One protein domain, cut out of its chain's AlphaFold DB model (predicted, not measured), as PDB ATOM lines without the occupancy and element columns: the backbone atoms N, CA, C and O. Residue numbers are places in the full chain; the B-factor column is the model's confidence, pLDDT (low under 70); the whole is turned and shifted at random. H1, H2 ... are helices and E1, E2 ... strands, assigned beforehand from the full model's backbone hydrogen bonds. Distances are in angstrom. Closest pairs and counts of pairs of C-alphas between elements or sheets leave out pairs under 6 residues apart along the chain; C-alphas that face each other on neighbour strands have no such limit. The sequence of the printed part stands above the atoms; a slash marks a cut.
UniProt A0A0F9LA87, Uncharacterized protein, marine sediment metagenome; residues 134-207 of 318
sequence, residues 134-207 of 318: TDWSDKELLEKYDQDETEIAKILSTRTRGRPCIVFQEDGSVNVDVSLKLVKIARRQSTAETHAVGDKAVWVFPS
ATOM      1  N   THR A 134     -59.842  45.619 -22.443       92.19
ATOM      2  CA  THR A 134     -59.981  44.189 -22.110       92.19
ATOM      3  C   THR A 134     -59.613  43.264 -23.258       92.19
ATOM      4  O   THR A 134     -59.170  42.142 -23.004       92.19
ATOM      5  N   ASP A 135     -59.756  43.734 -24.493       91.19
ATOM      6  CA  ASP A 135     -59.570  42.931 -25.695       91.19
ATOM      7  C   ASP A 135     -58.176  43.120 -26.304       91.19
ATOM      8  O   ASP A 135     -57.793  42.390 -27.220       91.19
ATOM      9  N   TRP A 136     -57.394  44.073 -25.791       93.75
ATOM     10  CA  TRP A 136     -56.036  44.332 -26.255       93.75
ATOM     11  C   TRP A 136     -55.132  43.121 -26.011       93.75
ATOM     12  O   TRP A 136     -55.280  42.360 -25.039       93.75
ATOM     13  N   SER A 137     -54.178  42.927 -26.914       95.69
ATOM     14  CA  SER A 137     -53.153  41.901 -26.780       95.69
ATOM     15  C   SER A 137     -52.233  42.196 -25.592       95.69
ATOM     16  O   SER A 137     -52.101  43.330 -25.138       95.69
ATOM     17  N   ASP A 138     -51.566  41.164 -25.069       96.69
ATOM     18  CA  ASP A 138     -50.635  41.350 -23.946       96.69
ATOM     19  C   ASP A 138     -49.474  42.287 -24.304       96.69
ATOM     20  O   ASP A 138     -48.979  42.992 -23.432       96.69
ATOM     21  N   LYS A 139     -49.054  42.308 -25.577       96.94
ATOM     22  CA  LYS A 139     -47.991  43.196 -26.053       96.94
ATOM     23  C   LYS A 139     -48.441  44.655 -26.008       96.94
ATOM     24  O   LYS A 139     -47.758  45.460 -25.396       96.94
ATOM     25  N   GLU A 140     -49.617  44.954 -26.560       95.31
ATOM     26  CA  GLU A 140     -50.199  46.308 -26.550       95.31
ATOM     27  C   GLU A 140     -50.426  46.816 -25.121       95.31
ATOM     28  O   GLU A 140     -50.128  47.968 -24.814       95.31
ATOM     29  N   LEU A 141     -50.907  45.948 -24.221       96.12
ATOM     30  CA  LEU A 141     -51.074  46.303 -22.810       96.12
ATOM     31  C   LEU A 141     -49.740  46.650 -22.147       96.12
ATOM     32  O   LEU A 141     -49.693  47.605 -21.384       96.12
ATOM     33  N   LEU A 142     -48.675  45.891 -22.420       96.88
ATOM     34  CA  LEU A 142     -47.346  46.148 -21.858       96.88
ATOM     35  C   LEU A 142     -46.683  47.393 -22.466       96.88
ATOM     36  O   LEU A 142     -45.995  48.108 -21.748       96.88
ATOM     37  N   GLU A 143     -46.906  47.674 -23.752       95.94
ATOM     38  CA  GLU A 143     -46.397  48.877 -24.432       95.94
ATOM     39  C   GLU A 143     -47.034  50.171 -23.900       95.94
ATOM     40  O   GLU A 143     -46.407  51.225 -23.933       95.94
ATOM     41  N   LYS A 144     -48.276  50.097 -23.405       94.94
ATOM     42  CA  LYS A 144     -49.020  51.226 -22.817       94.94
ATOM     43  C   LYS A 144     -49.067  51.193 -21.286       94.94
ATOM     44  O   LYS A 144     -49.852  51.922 -20.690       94.94
ATOM     45  N   TYR A 145     -48.287  50.324 -20.649       95.31
ATOM     46  CA  TYR A 145     -48.308  50.145 -19.203       95.31
ATOM     47  C   TYR A 145     -47.538  51.263 -18.490       95.31
ATOM     48  O   TYR A 145     -46.317  51.340 -18.613       95.31
ATOM     49  N   ASP A 146     -48.246  52.065 -17.695       93.12
ATOM     50  CA  ASP A 146     -47.678  53.151 -16.892       93.12
ATOM     51  C   ASP A 146     -48.329  53.219 -15.493       93.12
ATOM     52  O   ASP A 146     -49.315  52.527 -15.208       93.12
ATOM     53  N   GLN A 147     -47.740  54.015 -14.601       89.25
ATOM     54  CA  GLN A 147     -48.164  54.227 -13.219       89.25
ATOM     55  C   GLN A 147     -49.537  54.903 -13.118       89.25
ATOM     56  O   GLN A 147     -50.292  54.588 -12.192       89.25
ATOM     57  N   ASP A 148     -49.876  55.771 -14.070       88.88
ATOM     58  CA  ASP A 148     -51.142  56.510 -14.090       88.88
ATOM     59  C   ASP A 148     -52.301  55.644 -14.648       88.88
ATOM     60  O   ASP A 148     -53.456  55.737 -14.212       88.88
ATOM     61  N   GLU A 149     -51.993  54.677 -15.515       89.62
ATOM     62  CA  GLU A 149     -52.944  53.792 -16.198       89.62
ATOM     63  C   GLU A 149     -53.345  52.563 -15.359       89.62
ATOM     64  O   GLU A 149     -53.140  51.395 -15.718       89.62
ATOM     65  N   THR A 150     -54.031  52.809 -14.240       92.12
ATOM     66  CA  THR A 150     -54.452  51.750 -13.297       92.12
ATOM     67  C   THR A 150     -55.344  50.654 -13.906       92.12
ATOM     68  O   THR A 150     -55.385  49.528 -13.402       92.12
ATOM     69  N   GLU A 151     -56.058  50.937 -14.997       94.88
ATOM     70  CA  GLU A 151     -56.910  49.965 -15.694       94.88
ATOM     71  C   GLU A 151     -56.107  48.840 -16.352       94.88
ATOM     72  O   GLU A 151     -56.481  47.669 -16.249       94.88
ATOM     73  N   ILE A 152     -54.978  49.175 -16.983       95.81
ATOM     74  CA  ILE A 152     -54.110  48.200 -17.656       95.81
ATOM     75  C   ILE A 152     -53.518  47.254 -16.609       95.81
ATOM     76  O   ILE A 152     -53.536  46.032 -16.783       95.81
ATOM     77  N   ALA A 153     -53.085  47.804 -15.471       96.44
ATOM     78  CA  ALA A 153     -52.611  47.022 -14.336       96.44
ATOM     79  C   ALA A 153     -53.667  46.051 -13.794       96.44
ATOM     80  O   ALA A 153     -53.341  44.895 -13.515       96.44
ATOM     81  N   LYS A 154     -54.934  46.475 -13.694       96.94
ATOM     82  CA  LYS A 154     -56.043  45.596 -13.288       96.94
ATOM     83  C   LYS A 154     -56.246  44.455 -14.284       96.94
ATOM     84  O   LYS A 154     -56.300  43.303 -13.864       96.94
ATOM     85  N   ILE A 155     -56.291  44.751 -15.586       96.44
ATOM     86  CA  ILE A 155     -56.483  43.740 -16.641       96.44
ATOM     87  C   ILE A 155     -55.349  42.709 -16.620       96.44
ATOM     88  O   ILE A 155     -55.606  41.501 -16.633       96.44
ATOM     89  N   LEU A 156     -54.095  43.166 -16.553       96.75
ATOM     90  CA  LEU A 156     -52.934  42.278 -16.465       96.75
ATOM     91  C   LEU A 156     -52.960  41.449 -15.179       96.75
ATOM     92  O   LEU A 156     -52.785  40.235 -15.252       96.75
ATOM     93  N   SER A 157     -53.283  42.062 -14.037       97.06
ATOM     94  CA  SER A 157     -53.422  41.363 -12.755       97.06
ATOM     95  C   SER A 157     -54.492  40.267 -12.811       97.06
ATOM     96  O   SER A 157     -54.251  39.143 -12.369       97.06
ATOM     97  N   THR A 158     -55.648  40.523 -13.435       97.06
ATOM     98  CA  THR A 158     -56.683  39.499 -13.652       97.06
ATOM     99  C   THR A 158     -56.174  38.368 -14.550       97.06
ATOM    100  O   THR A 158     -56.374  37.193 -14.235       97.06
ATOM    101  N   ARG A 159     -55.465  38.695 -15.640       95.94
ATOM    102  CA  ARG A 159     -54.902  37.708 -16.580       95.94
ATOM    103  C   ARG A 159     -53.818  36.833 -15.941       95.94
ATOM    104  O   ARG A 159     -53.701  35.667 -16.313       95.94
ATOM    105  N   THR A 160     -53.036  37.364 -15.003       96.88
ATOM    106  CA  THR A 160     -51.925  36.654 -14.343       96.88
ATOM    107  C   THR A 160     -52.249  36.179 -12.928       96.88
ATOM    108  O   THR A 160     -51.402  35.558 -12.289       96.88
ATOM    109  N   ARG A 161     -53.476  36.412 -12.441       95.88
ATOM    110  CA  ARG A 161     -53.923  36.101 -11.070       95.88
ATOM    111  C   ARG A 161     -53.071  36.798  -9.998       95.88
ATOM    112  O   ARG A 161     -52.765  36.203  -8.969       95.88
ATOM    113  N   GLY A 162     -52.647  38.033 -10.272       94.81
ATOM    114  CA  GLY A 162     -51.825  38.854  -9.377       94.81
ATOM    115  C   GLY A 162     -50.368  38.402  -9.230       94.81
ATOM    116  O   GLY A 162     -49.665  38.898  -8.354       94.81
ATOM    117  N   ARG A 163     -49.900  37.459 -10.058       96.50
ATOM    118  CA  ARG A 163     -48.531  36.929  -9.982       96.50
ATOM    119  C   ARG A 163     -47.503  37.926 -10.550       96.50
ATOM    120  O   ARG A 163     -47.828  38.640 -11.505       96.50
ATOM    121  N   PRO A 164     -46.260  37.952 -10.028       97.50
ATOM    122  CA  PRO A 164     -45.189  38.795 -10.558       97.50
ATOM    123  C   PRO A 164     -44.909  38.510 -12.035       97.50
ATOM    124  O   PRO A 164     -44.666  37.368 -12.415       97.50
ATOM    125  N   CYS A 165     -44.955  39.524 -12.894       97.44
ATOM    126  CA  CYS A 165     -44.699  39.327 -14.327       97.44
ATOM    127  C   CYS A 165     -44.164  40.558 -15.064       97.44
ATOM    128  O   CYS A 165     -43.924  40.467 -16.265       97.44
ATOM    129  N   ILE A 166     -43.983  41.684 -14.372       97.81
ATOM    130  CA  ILE A 166     -43.519  42.935 -14.966       97.81
ATOM    131  C   ILE A 166     -42.048  43.125 -14.615       97.81
ATOM    132  O   ILE A 166     -41.674  43.060 -13.447       97.81
ATOM    133  N   VAL A 167     -41.215  43.357 -15.620       96.12
ATOM    134  CA  VAL A 167     -39.797  43.684 -15.449       96.12
ATOM    135  C   VAL A 167     -39.574  45.084 -15.988       96.12
ATOM    136  O   VAL A 167     -40.007  45.391 -17.098       96.12
ATOM    137  N   PHE A 168     -38.887  45.914 -15.211       95.19
ATOM    138  CA  PHE A 168     -38.526  47.272 -15.600       95.19
ATOM    139  C   PHE A 168     -37.061  47.336 -16.035       95.19
ATOM    140  O   PHE A 168     -36.222  46.568 -15.560       95.19
ATOM    141  N   GLN A 169     -36.777  48.233 -16.969       93.00
ATOM    142  CA  GLN A 169     -35.431  48.620 -17.369       93.00
ATOM    143  C   GLN A 169     -34.842  49.622 -16.359       93.00
ATOM    144  O   GLN A 169     -35.531  50.094 -15.453       93.00
ATOM    145  N   GLU A 170     -33.553  49.939 -16.501       85.88
ATOM    146  CA  GLU A 170     -32.848  50.874 -15.607       85.88
ATOM    147  C   GLU A 170     -33.412  52.309 -15.690       85.88
ATOM    148  O   GLU A 170     -33.322  53.055 -14.720       85.88
ATOM    149  N   ASP A 171     -34.057  52.670 -16.804       85.19
ATOM    150  CA  ASP A 171     -34.749  53.951 -17.009       85.19
ATOM    151  C   ASP A 171     -36.162  54.001 -16.387       85.19
ATOM    152  O   ASP A 171     -36.824  55.036 -16.424       85.19
ATOM    153  N   GLY A 172     -36.637  52.890 -15.813       87.00
ATOM    154  CA  GLY A 172     -37.983  52.763 -15.255       87.00
ATOM    155  C   GLY A 172     -39.073  52.417 -16.272       87.00
ATOM    156  O   GLY A 172     -40.224  52.254 -15.868       87.00
ATOM    157  N   SER A 173     -38.745  52.249 -17.558       92.88
ATOM    158  CA  SER A 173     -39.682  51.758 -18.575       92.88
ATOM    159  C   SER A 173     -39.890  50.243 -18.464       92.88
ATOM    160  O   SER A 173     -39.058  49.512 -17.921       92.88
ATOM    161  N   VAL A 174     -41.009  49.722 -18.972       95.62
ATOM    162  CA  VAL A 174     -41.264  48.273 -18.971       95.62
ATOM    163  C   VAL A 174     -40.416  47.580 -20.039       95.62
ATOM    164  O   VAL A 174     -40.437  47.933 -21.216       95.62
ATOM    165  N   ASN A 175     -39.717  46.510 -19.660       96.56
ATOM    166  CA  ASN A 175     -39.112  45.588 -20.613       96.56
ATOM    167  C   ASN A 175     -40.205  44.675 -21.197       96.56
ATOM    168  O   ASN A 175     -40.553  43.643 -20.608       96.56
ATOM    169  N   VAL A 176     -40.771  45.082 -22.335       97.31
ATOM    170  CA  VAL A 176     -41.928  44.426 -22.970       97.31
ATOM    171  C   VAL A 176     -41.638  42.962 -23.305       97.31
ATOM    172  O   VAL A 176     -42.450  42.092 -22.989       97.31
ATOM    173  N   ASP A 177     -40.475  42.657 -23.880       96.94
ATOM    174  CA  ASP A 177     -40.147  41.306 -24.351       96.94
ATOM    175  C   ASP A 177     -40.021  40.294 -23.208       96.94
ATOM    176  O   ASP A 177     -40.543  39.174 -23.288       96.94
ATOM    177  N   VAL A 178     -39.337  40.678 -22.126       96.88
ATOM    178  CA  VAL A 178     -39.179  39.825 -20.939       96.88
ATOM    179  C   VAL A 178     -40.511  39.691 -20.207       96.88
ATOM    180  O   VAL A 178     -40.929  38.574 -19.886       96.88
ATOM    181  N   SER A 179     -41.224  40.804 -20.013       97.75
ATOM    182  CA  SER A 179     -42.522  40.806 -19.331       97.75
ATOM    183  C   SER A 179     -43.548  39.951 -20.079       97.75
ATOM    184  O   SER A 179     -44.266  39.165 -19.468       97.75
ATOM    185  N   LEU A 180     -43.567  39.983 -21.415       97.62
ATOM    186  CA  LEU A 180     -44.478  39.171 -22.227       97.62
ATOM    187  C   LEU A 180     -44.223  37.663 -22.071       97.62
ATOM    188  O   LEU A 180     -45.172  36.871 -22.024       97.62
ATOM    189  N   LYS A 181     -42.956  37.243 -21.954       97.31
ATOM    190  CA  LYS A 181     -42.605  35.848 -21.632       97.31
ATOM    191  C   LYS A 181     -43.117  35.473 -20.240       97.31
ATOM    192  O   LYS A 181     -43.752  34.426 -20.086       97.31
ATOM    193  N   LEU A 182     -42.908  36.339 -19.250       97.44
ATOM    194  CA  LEU A 182     -43.343  36.109 -17.872       97.44
ATOM    195  C   LEU A 182     -44.867  36.099 -17.727       97.44
ATOM    196  O   LEU A 182     -45.384  35.248 -17.013       97.44
ATOM    197  N   VAL A 183     -45.611  36.934 -18.458       97.56
ATOM    198  CA  VAL A 183     -47.087  36.915 -18.491       97.56
ATOM    199  C   VAL A 183     -47.610  35.558 -18.973       97.56
ATOM    200  O   VAL A 183     -48.522  34.982 -18.371       97.56
ATOM    201  N   LYS A 184     -47.010  34.992 -20.031       96.88
ATOM    202  CA  LYS A 184     -47.382  33.657 -20.540       96.88
ATOM    203  C   LYS A 184     -47.130  32.556 -19.507       96.88
ATOM    204  O   LYS A 184     -47.939  31.632 -19.399       96.88
ATOM    205  N   ILE A 185     -46.038  32.660 -18.749       96.56
ATOM    206  CA  ILE A 185     -45.694  31.722 -17.674       96.56
ATOM    207  C   ILE A 185     -46.657  31.890 -16.491       96.56
ATOM    208  O   ILE A 185     -47.257  30.908 -16.051       96.56
ATOM    209  N   ALA A 186     -46.876  33.127 -16.040       96.81
ATOM    210  CA  ALA A 186     -47.719  33.488 -14.903       96.81
ATOM    211  C   ALA A 186     -49.172  33.015 -15.060       96.81
ATOM    212  O   ALA A 186     -49.813  32.639 -14.081       96.81
ATOM    213  N   ARG A 187     -49.693  32.942 -16.295       95.56
ATOM    214  CA  ARG A 187     -51.012  32.343 -16.589       95.56
ATOM    215  C   ARG A 187     -51.127  30.876 -16.181       95.56
ATOM    216  O   ARG A 187     -52.207  30.426 -15.801       95.56
ATOM    217  N   ARG A 188     -50.035  30.120 -16.302       95.50
ATOM    218  CA  ARG A 188     -50.012  28.662 -16.121       95.50
ATOM    219  C   ARG A 188     -49.504  28.278 -14.737       95.50
ATOM    220  O   ARG A 188     -50.095  27.422 -14.091       95.50
ATOM    221  N   GLN A 189     -48.470  28.957 -14.252       95.94
ATOM    222  CA  GLN A 189     -47.772  28.617 -13.012       95.94
ATOM    223  C   GLN A 189     -47.337  29.855 -12.227       95.94
ATOM    224  O   GLN A 189     -47.441  30.977 -12.719       95.94
ATOM    225  N   SER A 190     -46.892  29.650 -10.986       94.00
ATOM    226  CA  SER A 190     -46.315  30.727 -10.179       94.00
ATOM    227  C   SER A 190     -44.981  31.181 -10.769       94.00
ATOM    228  O   SER A 190     -44.218  30.372 -11.294       94.00
ATOM    229  N   THR A 191     -44.708  32.471 -10.666       94.31
ATOM    230  CA  THR A 191     -43.459  33.120 -11.071       94.31
ATOM    231  C   THR A 191     -42.703  33.578  -9.827       94.31
ATOM    232  O   THR A 191     -43.319  33.893  -8.808       94.31
ATOM    233  N   ALA A 192     -41.372  33.561  -9.890       93.12
ATOM    234  CA  ALA A 192     -40.519  34.078  -8.825       93.12
ATOM    235  C   ALA A 192     -40.452  35.615  -8.874       93.12
ATOM    236  O   ALA A 192     -40.718  36.220  -9.914       93.12
ATOM    237  N   GLU A 193     -40.061  36.233  -7.760       93.06
ATOM    238  CA  GLU A 193     -39.847  37.687  -7.655       93.06
ATOM    239  C   GLU A 193     -38.537  38.147  -8.311       93.06
ATOM    240  O   GLU A 193     -38.299  39.341  -8.459       93.06
ATOM    241  N   THR A 194     -37.691  37.212  -8.745       93.81
ATOM    242  CA  THR A 194     -36.455  37.485  -9.480       93.81
ATOM    243  C   THR A 194     -36.395  36.652 -10.758       93.81
ATOM    244  O   THR A 194     -36.916  35.535 -10.833       93.81
ATOM    245  N   HIS A 195     -35.772  37.202 -11.799       94.56
ATOM    246  CA  HIS A 195     -35.583  36.539 -13.087       94.56
ATOM    247  C   HIS A 195     -34.188  36.836 -13.638       94.56
ATOM    248  O   HIS A 195     -33.688  37.946 -13.499       94.56
ATOM    249  N   ALA A 196     -33.551  35.850 -14.266       93.00
ATOM    250  CA  ALA A 196     -32.262  36.046 -14.921       93.00
ATOM    251  C   ALA A 196     -32.479  36.524 -16.363       93.00
ATOM    252  O   ALA A 196     -33.151  35.850 -17.147       93.00
ATOM    253  N   VAL A 197     -31.912  37.677 -16.712       89.25
ATOM    254  CA  VAL A 197     -31.916  38.226 -18.074       89.25
ATOM    255  C   VAL A 197     -30.460  38.411 -18.497       89.25
ATOM    256  O   VAL A 197     -29.799  39.369 -18.100       89.25
ATOM    257  N   GLY A 198     -29.941  37.452 -19.269       89.31
ATOM    258  CA  GLY A 198     -28.502  37.353 -19.533       89.31
ATOM    259  C   GLY A 198     -27.738  37.036 -18.244       89.31
ATOM    260  O   GLY A 198     -28.135  36.134 -17.509       89.31
ATOM    261  N   ASP A 199     -26.700  37.819 -17.950       90.25
ATOM    262  CA  ASP A 199     -25.858  37.651 -16.755       90.25
ATOM    263  C   ASP A 199     -26.338  38.469 -15.541       90.25
ATOM    264  O   ASP A 199     -25.705  38.459 -14.484       90.25
ATOM    265  N   LYS A 200     -27.456  39.200 -15.669       90.19
ATOM    266  CA  LYS A 200     -28.020  40.030 -14.595       90.19
ATOM    267  C   LYS A 200     -29.288  39.394 -14.019       90.19
ATOM    268  O   LYS A 200     -30.199  39.008 -14.754       90.19
ATOM    269  N   ALA A 201     -29.375  39.339 -12.690       91.06
ATOM    270  CA  ALA A 201     -30.621  39.055 -11.986       91.06
ATOM    271  C   ALA A 201     -31.435  40.349 -11.860       91.06
ATOM    272  O   ALA A 201     -30.944  41.345 -11.331       91.06
ATOM    273  N   VAL A 202     -32.672  40.332 -12.351       93.44
ATOM    274  CA  VAL A 202     -33.602  41.465 -12.298       93.44
ATOM    275  C   VAL A 202     -34.814  41.127 -11.439       93.44
ATOM    276  O   VAL A 202     -35.230  39.969 -11.349       93.44
ATOM    277  N   TRP A 203     -35.391  42.147 -10.811       92.56
ATOM    278  CA  TRP A 203     -36.615  42.015 -10.028       92.56
ATOM    279  C   TRP A 203     -37.845  41.948 -10.934       92.56
ATOM    280  O   TRP A 203     -37.945  42.658 -11.937       92.56
ATOM    281  N   VAL A 204     -38.790  41.096 -10.552       96.19
ATOM    282  CA  VAL A 204     -40.080  40.916 -11.209       96.19
ATOM    283  C   VAL A 204     -41.168  41.433 -10.281       96.19
ATOM    284  O   VAL A 204     -41.330  40.967  -9.154       96.19
ATOM    285  N   PHE A 205     -41.958  42.372 -10.779       96.38
ATOM    286  CA  PHE A 205     -43.002  43.047 -10.029       96.38
ATOM    287  C   PHE A 205     -44.387  42.475 -10.373       96.38
ATOM    288  O   PHE A 205     -44.655  42.100 -11.526       96.38
ATOM    289  N   PRO A 206     -45.308  42.399  -9.395       96.69
ATOM    290  CA  PRO A 206     -46.733  42.213  -9.661       96.69
ATOM    291  C   PRO A 206     -47.306  43.361 -10.503       96.69
ATOM    292  O   PRO A 206     -46.880  44.507 -10.372       96.69
ATOM    293  N   SER A 207     -48.321  43.083 -11.326       96.31
ATOM    294  CA  SER A 207     -49.057  44.140 -12.030       96.31
ATOM    295  C   SER A 207     -49.652  45.149 -11.035       96.31
ATOM    296  O   SER A 207     -50.235  44.774 -10.020       96.31
TER     297      SER A 207
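This is residues 134 to 207 of the 318 residues of an uncharacterized protein of marine sediment metagenome (UniProt A0A0F9LA87). H3 and the short strand E1 pack together near the middle of the domain, with the helical hairpin of H1 and H2 at one end and a small two-stranded hairpin, E2 and E3, at the opposite end. After E3 the last residues run back toward the middle, where residues 205 to 206 pair with E1. The printed part has 74 residues with three named helices and three named strands, in the order H1, H2, E1, H3, E2, E3. Its one named sheet is the antiparallel pair E2 and E3, and the class is mixed, helices and strands. The whole is compact, with a radius of gyration of the C-alphas of 11.3 A and spans of 35 by 28 by 16 A.

H1 is residues 138 to 143, 8.7 A from first to last C-alpha, beginning at C-alpha 138 (-50.635, 41.350, -23.946). H2 is residues 150 to 160, 15.3 A long. E1 is residues 164 to 166, 6.3 A long. H3 is residues 176 to 186, 14.8 A long, beginning at C-alpha 176 (-41.928, 44.426, -22.970). E2 is residues 194 to 197, 9.7 A long. E3 is residues 200 to 203, 9.9 A long, ending at C-alpha 203 (-36.615, 42.015, -10.028).

H1 and H2 form a helical hairpin and only just touch, with 3 pairs of C-alphas within 8 A, the closest those of Leu 141 and Ile 152 at 6.3 A. They run opposite ways at a shallow tilt of 33 degrees, only just short of steep. H1 also touches H3, the closest C-alphas being those of Leu 142 and Val 176 at 5.8 A, opposite ways at a shallow tilt of 34.9 degrees, only just short of steep. H2 and H3 are close but not clearly touching; their closest C-alphas, of Thr 160 and Ala 186, are 5.3 A apart. In H1, H2 and H3 every O i to N i+4 pair is within hydrogen-bond range. H2 and E1 meet only through their link. E1 and H3 have 9 pairs of C-alphas within 8 A, the closest those of Ile 166 and Ser 179 at 5.0 A. E1 pairs with no named strand, but its residues 164 to 166 pair antiparallel with residues 205 to 206. E2 and E3 are a hairpin, antiparallel at 143 degrees, with N 202 and O 195 at 2.8 A and N 195 and O 202 at 2.9 A, within hydrogen-bond range. E1 is apart from E2 and E3, and H3 is apart from E3.

The two C-alphas farthest apart, those of Asp 135 and Asp 199, are 35.3 A from each other. The printed part has no cut and no long link; the links from H2 to E1 and from E2 to E3 are tight. The mean pLDDT of the printed part is 94.6, and no printed residue is under 70.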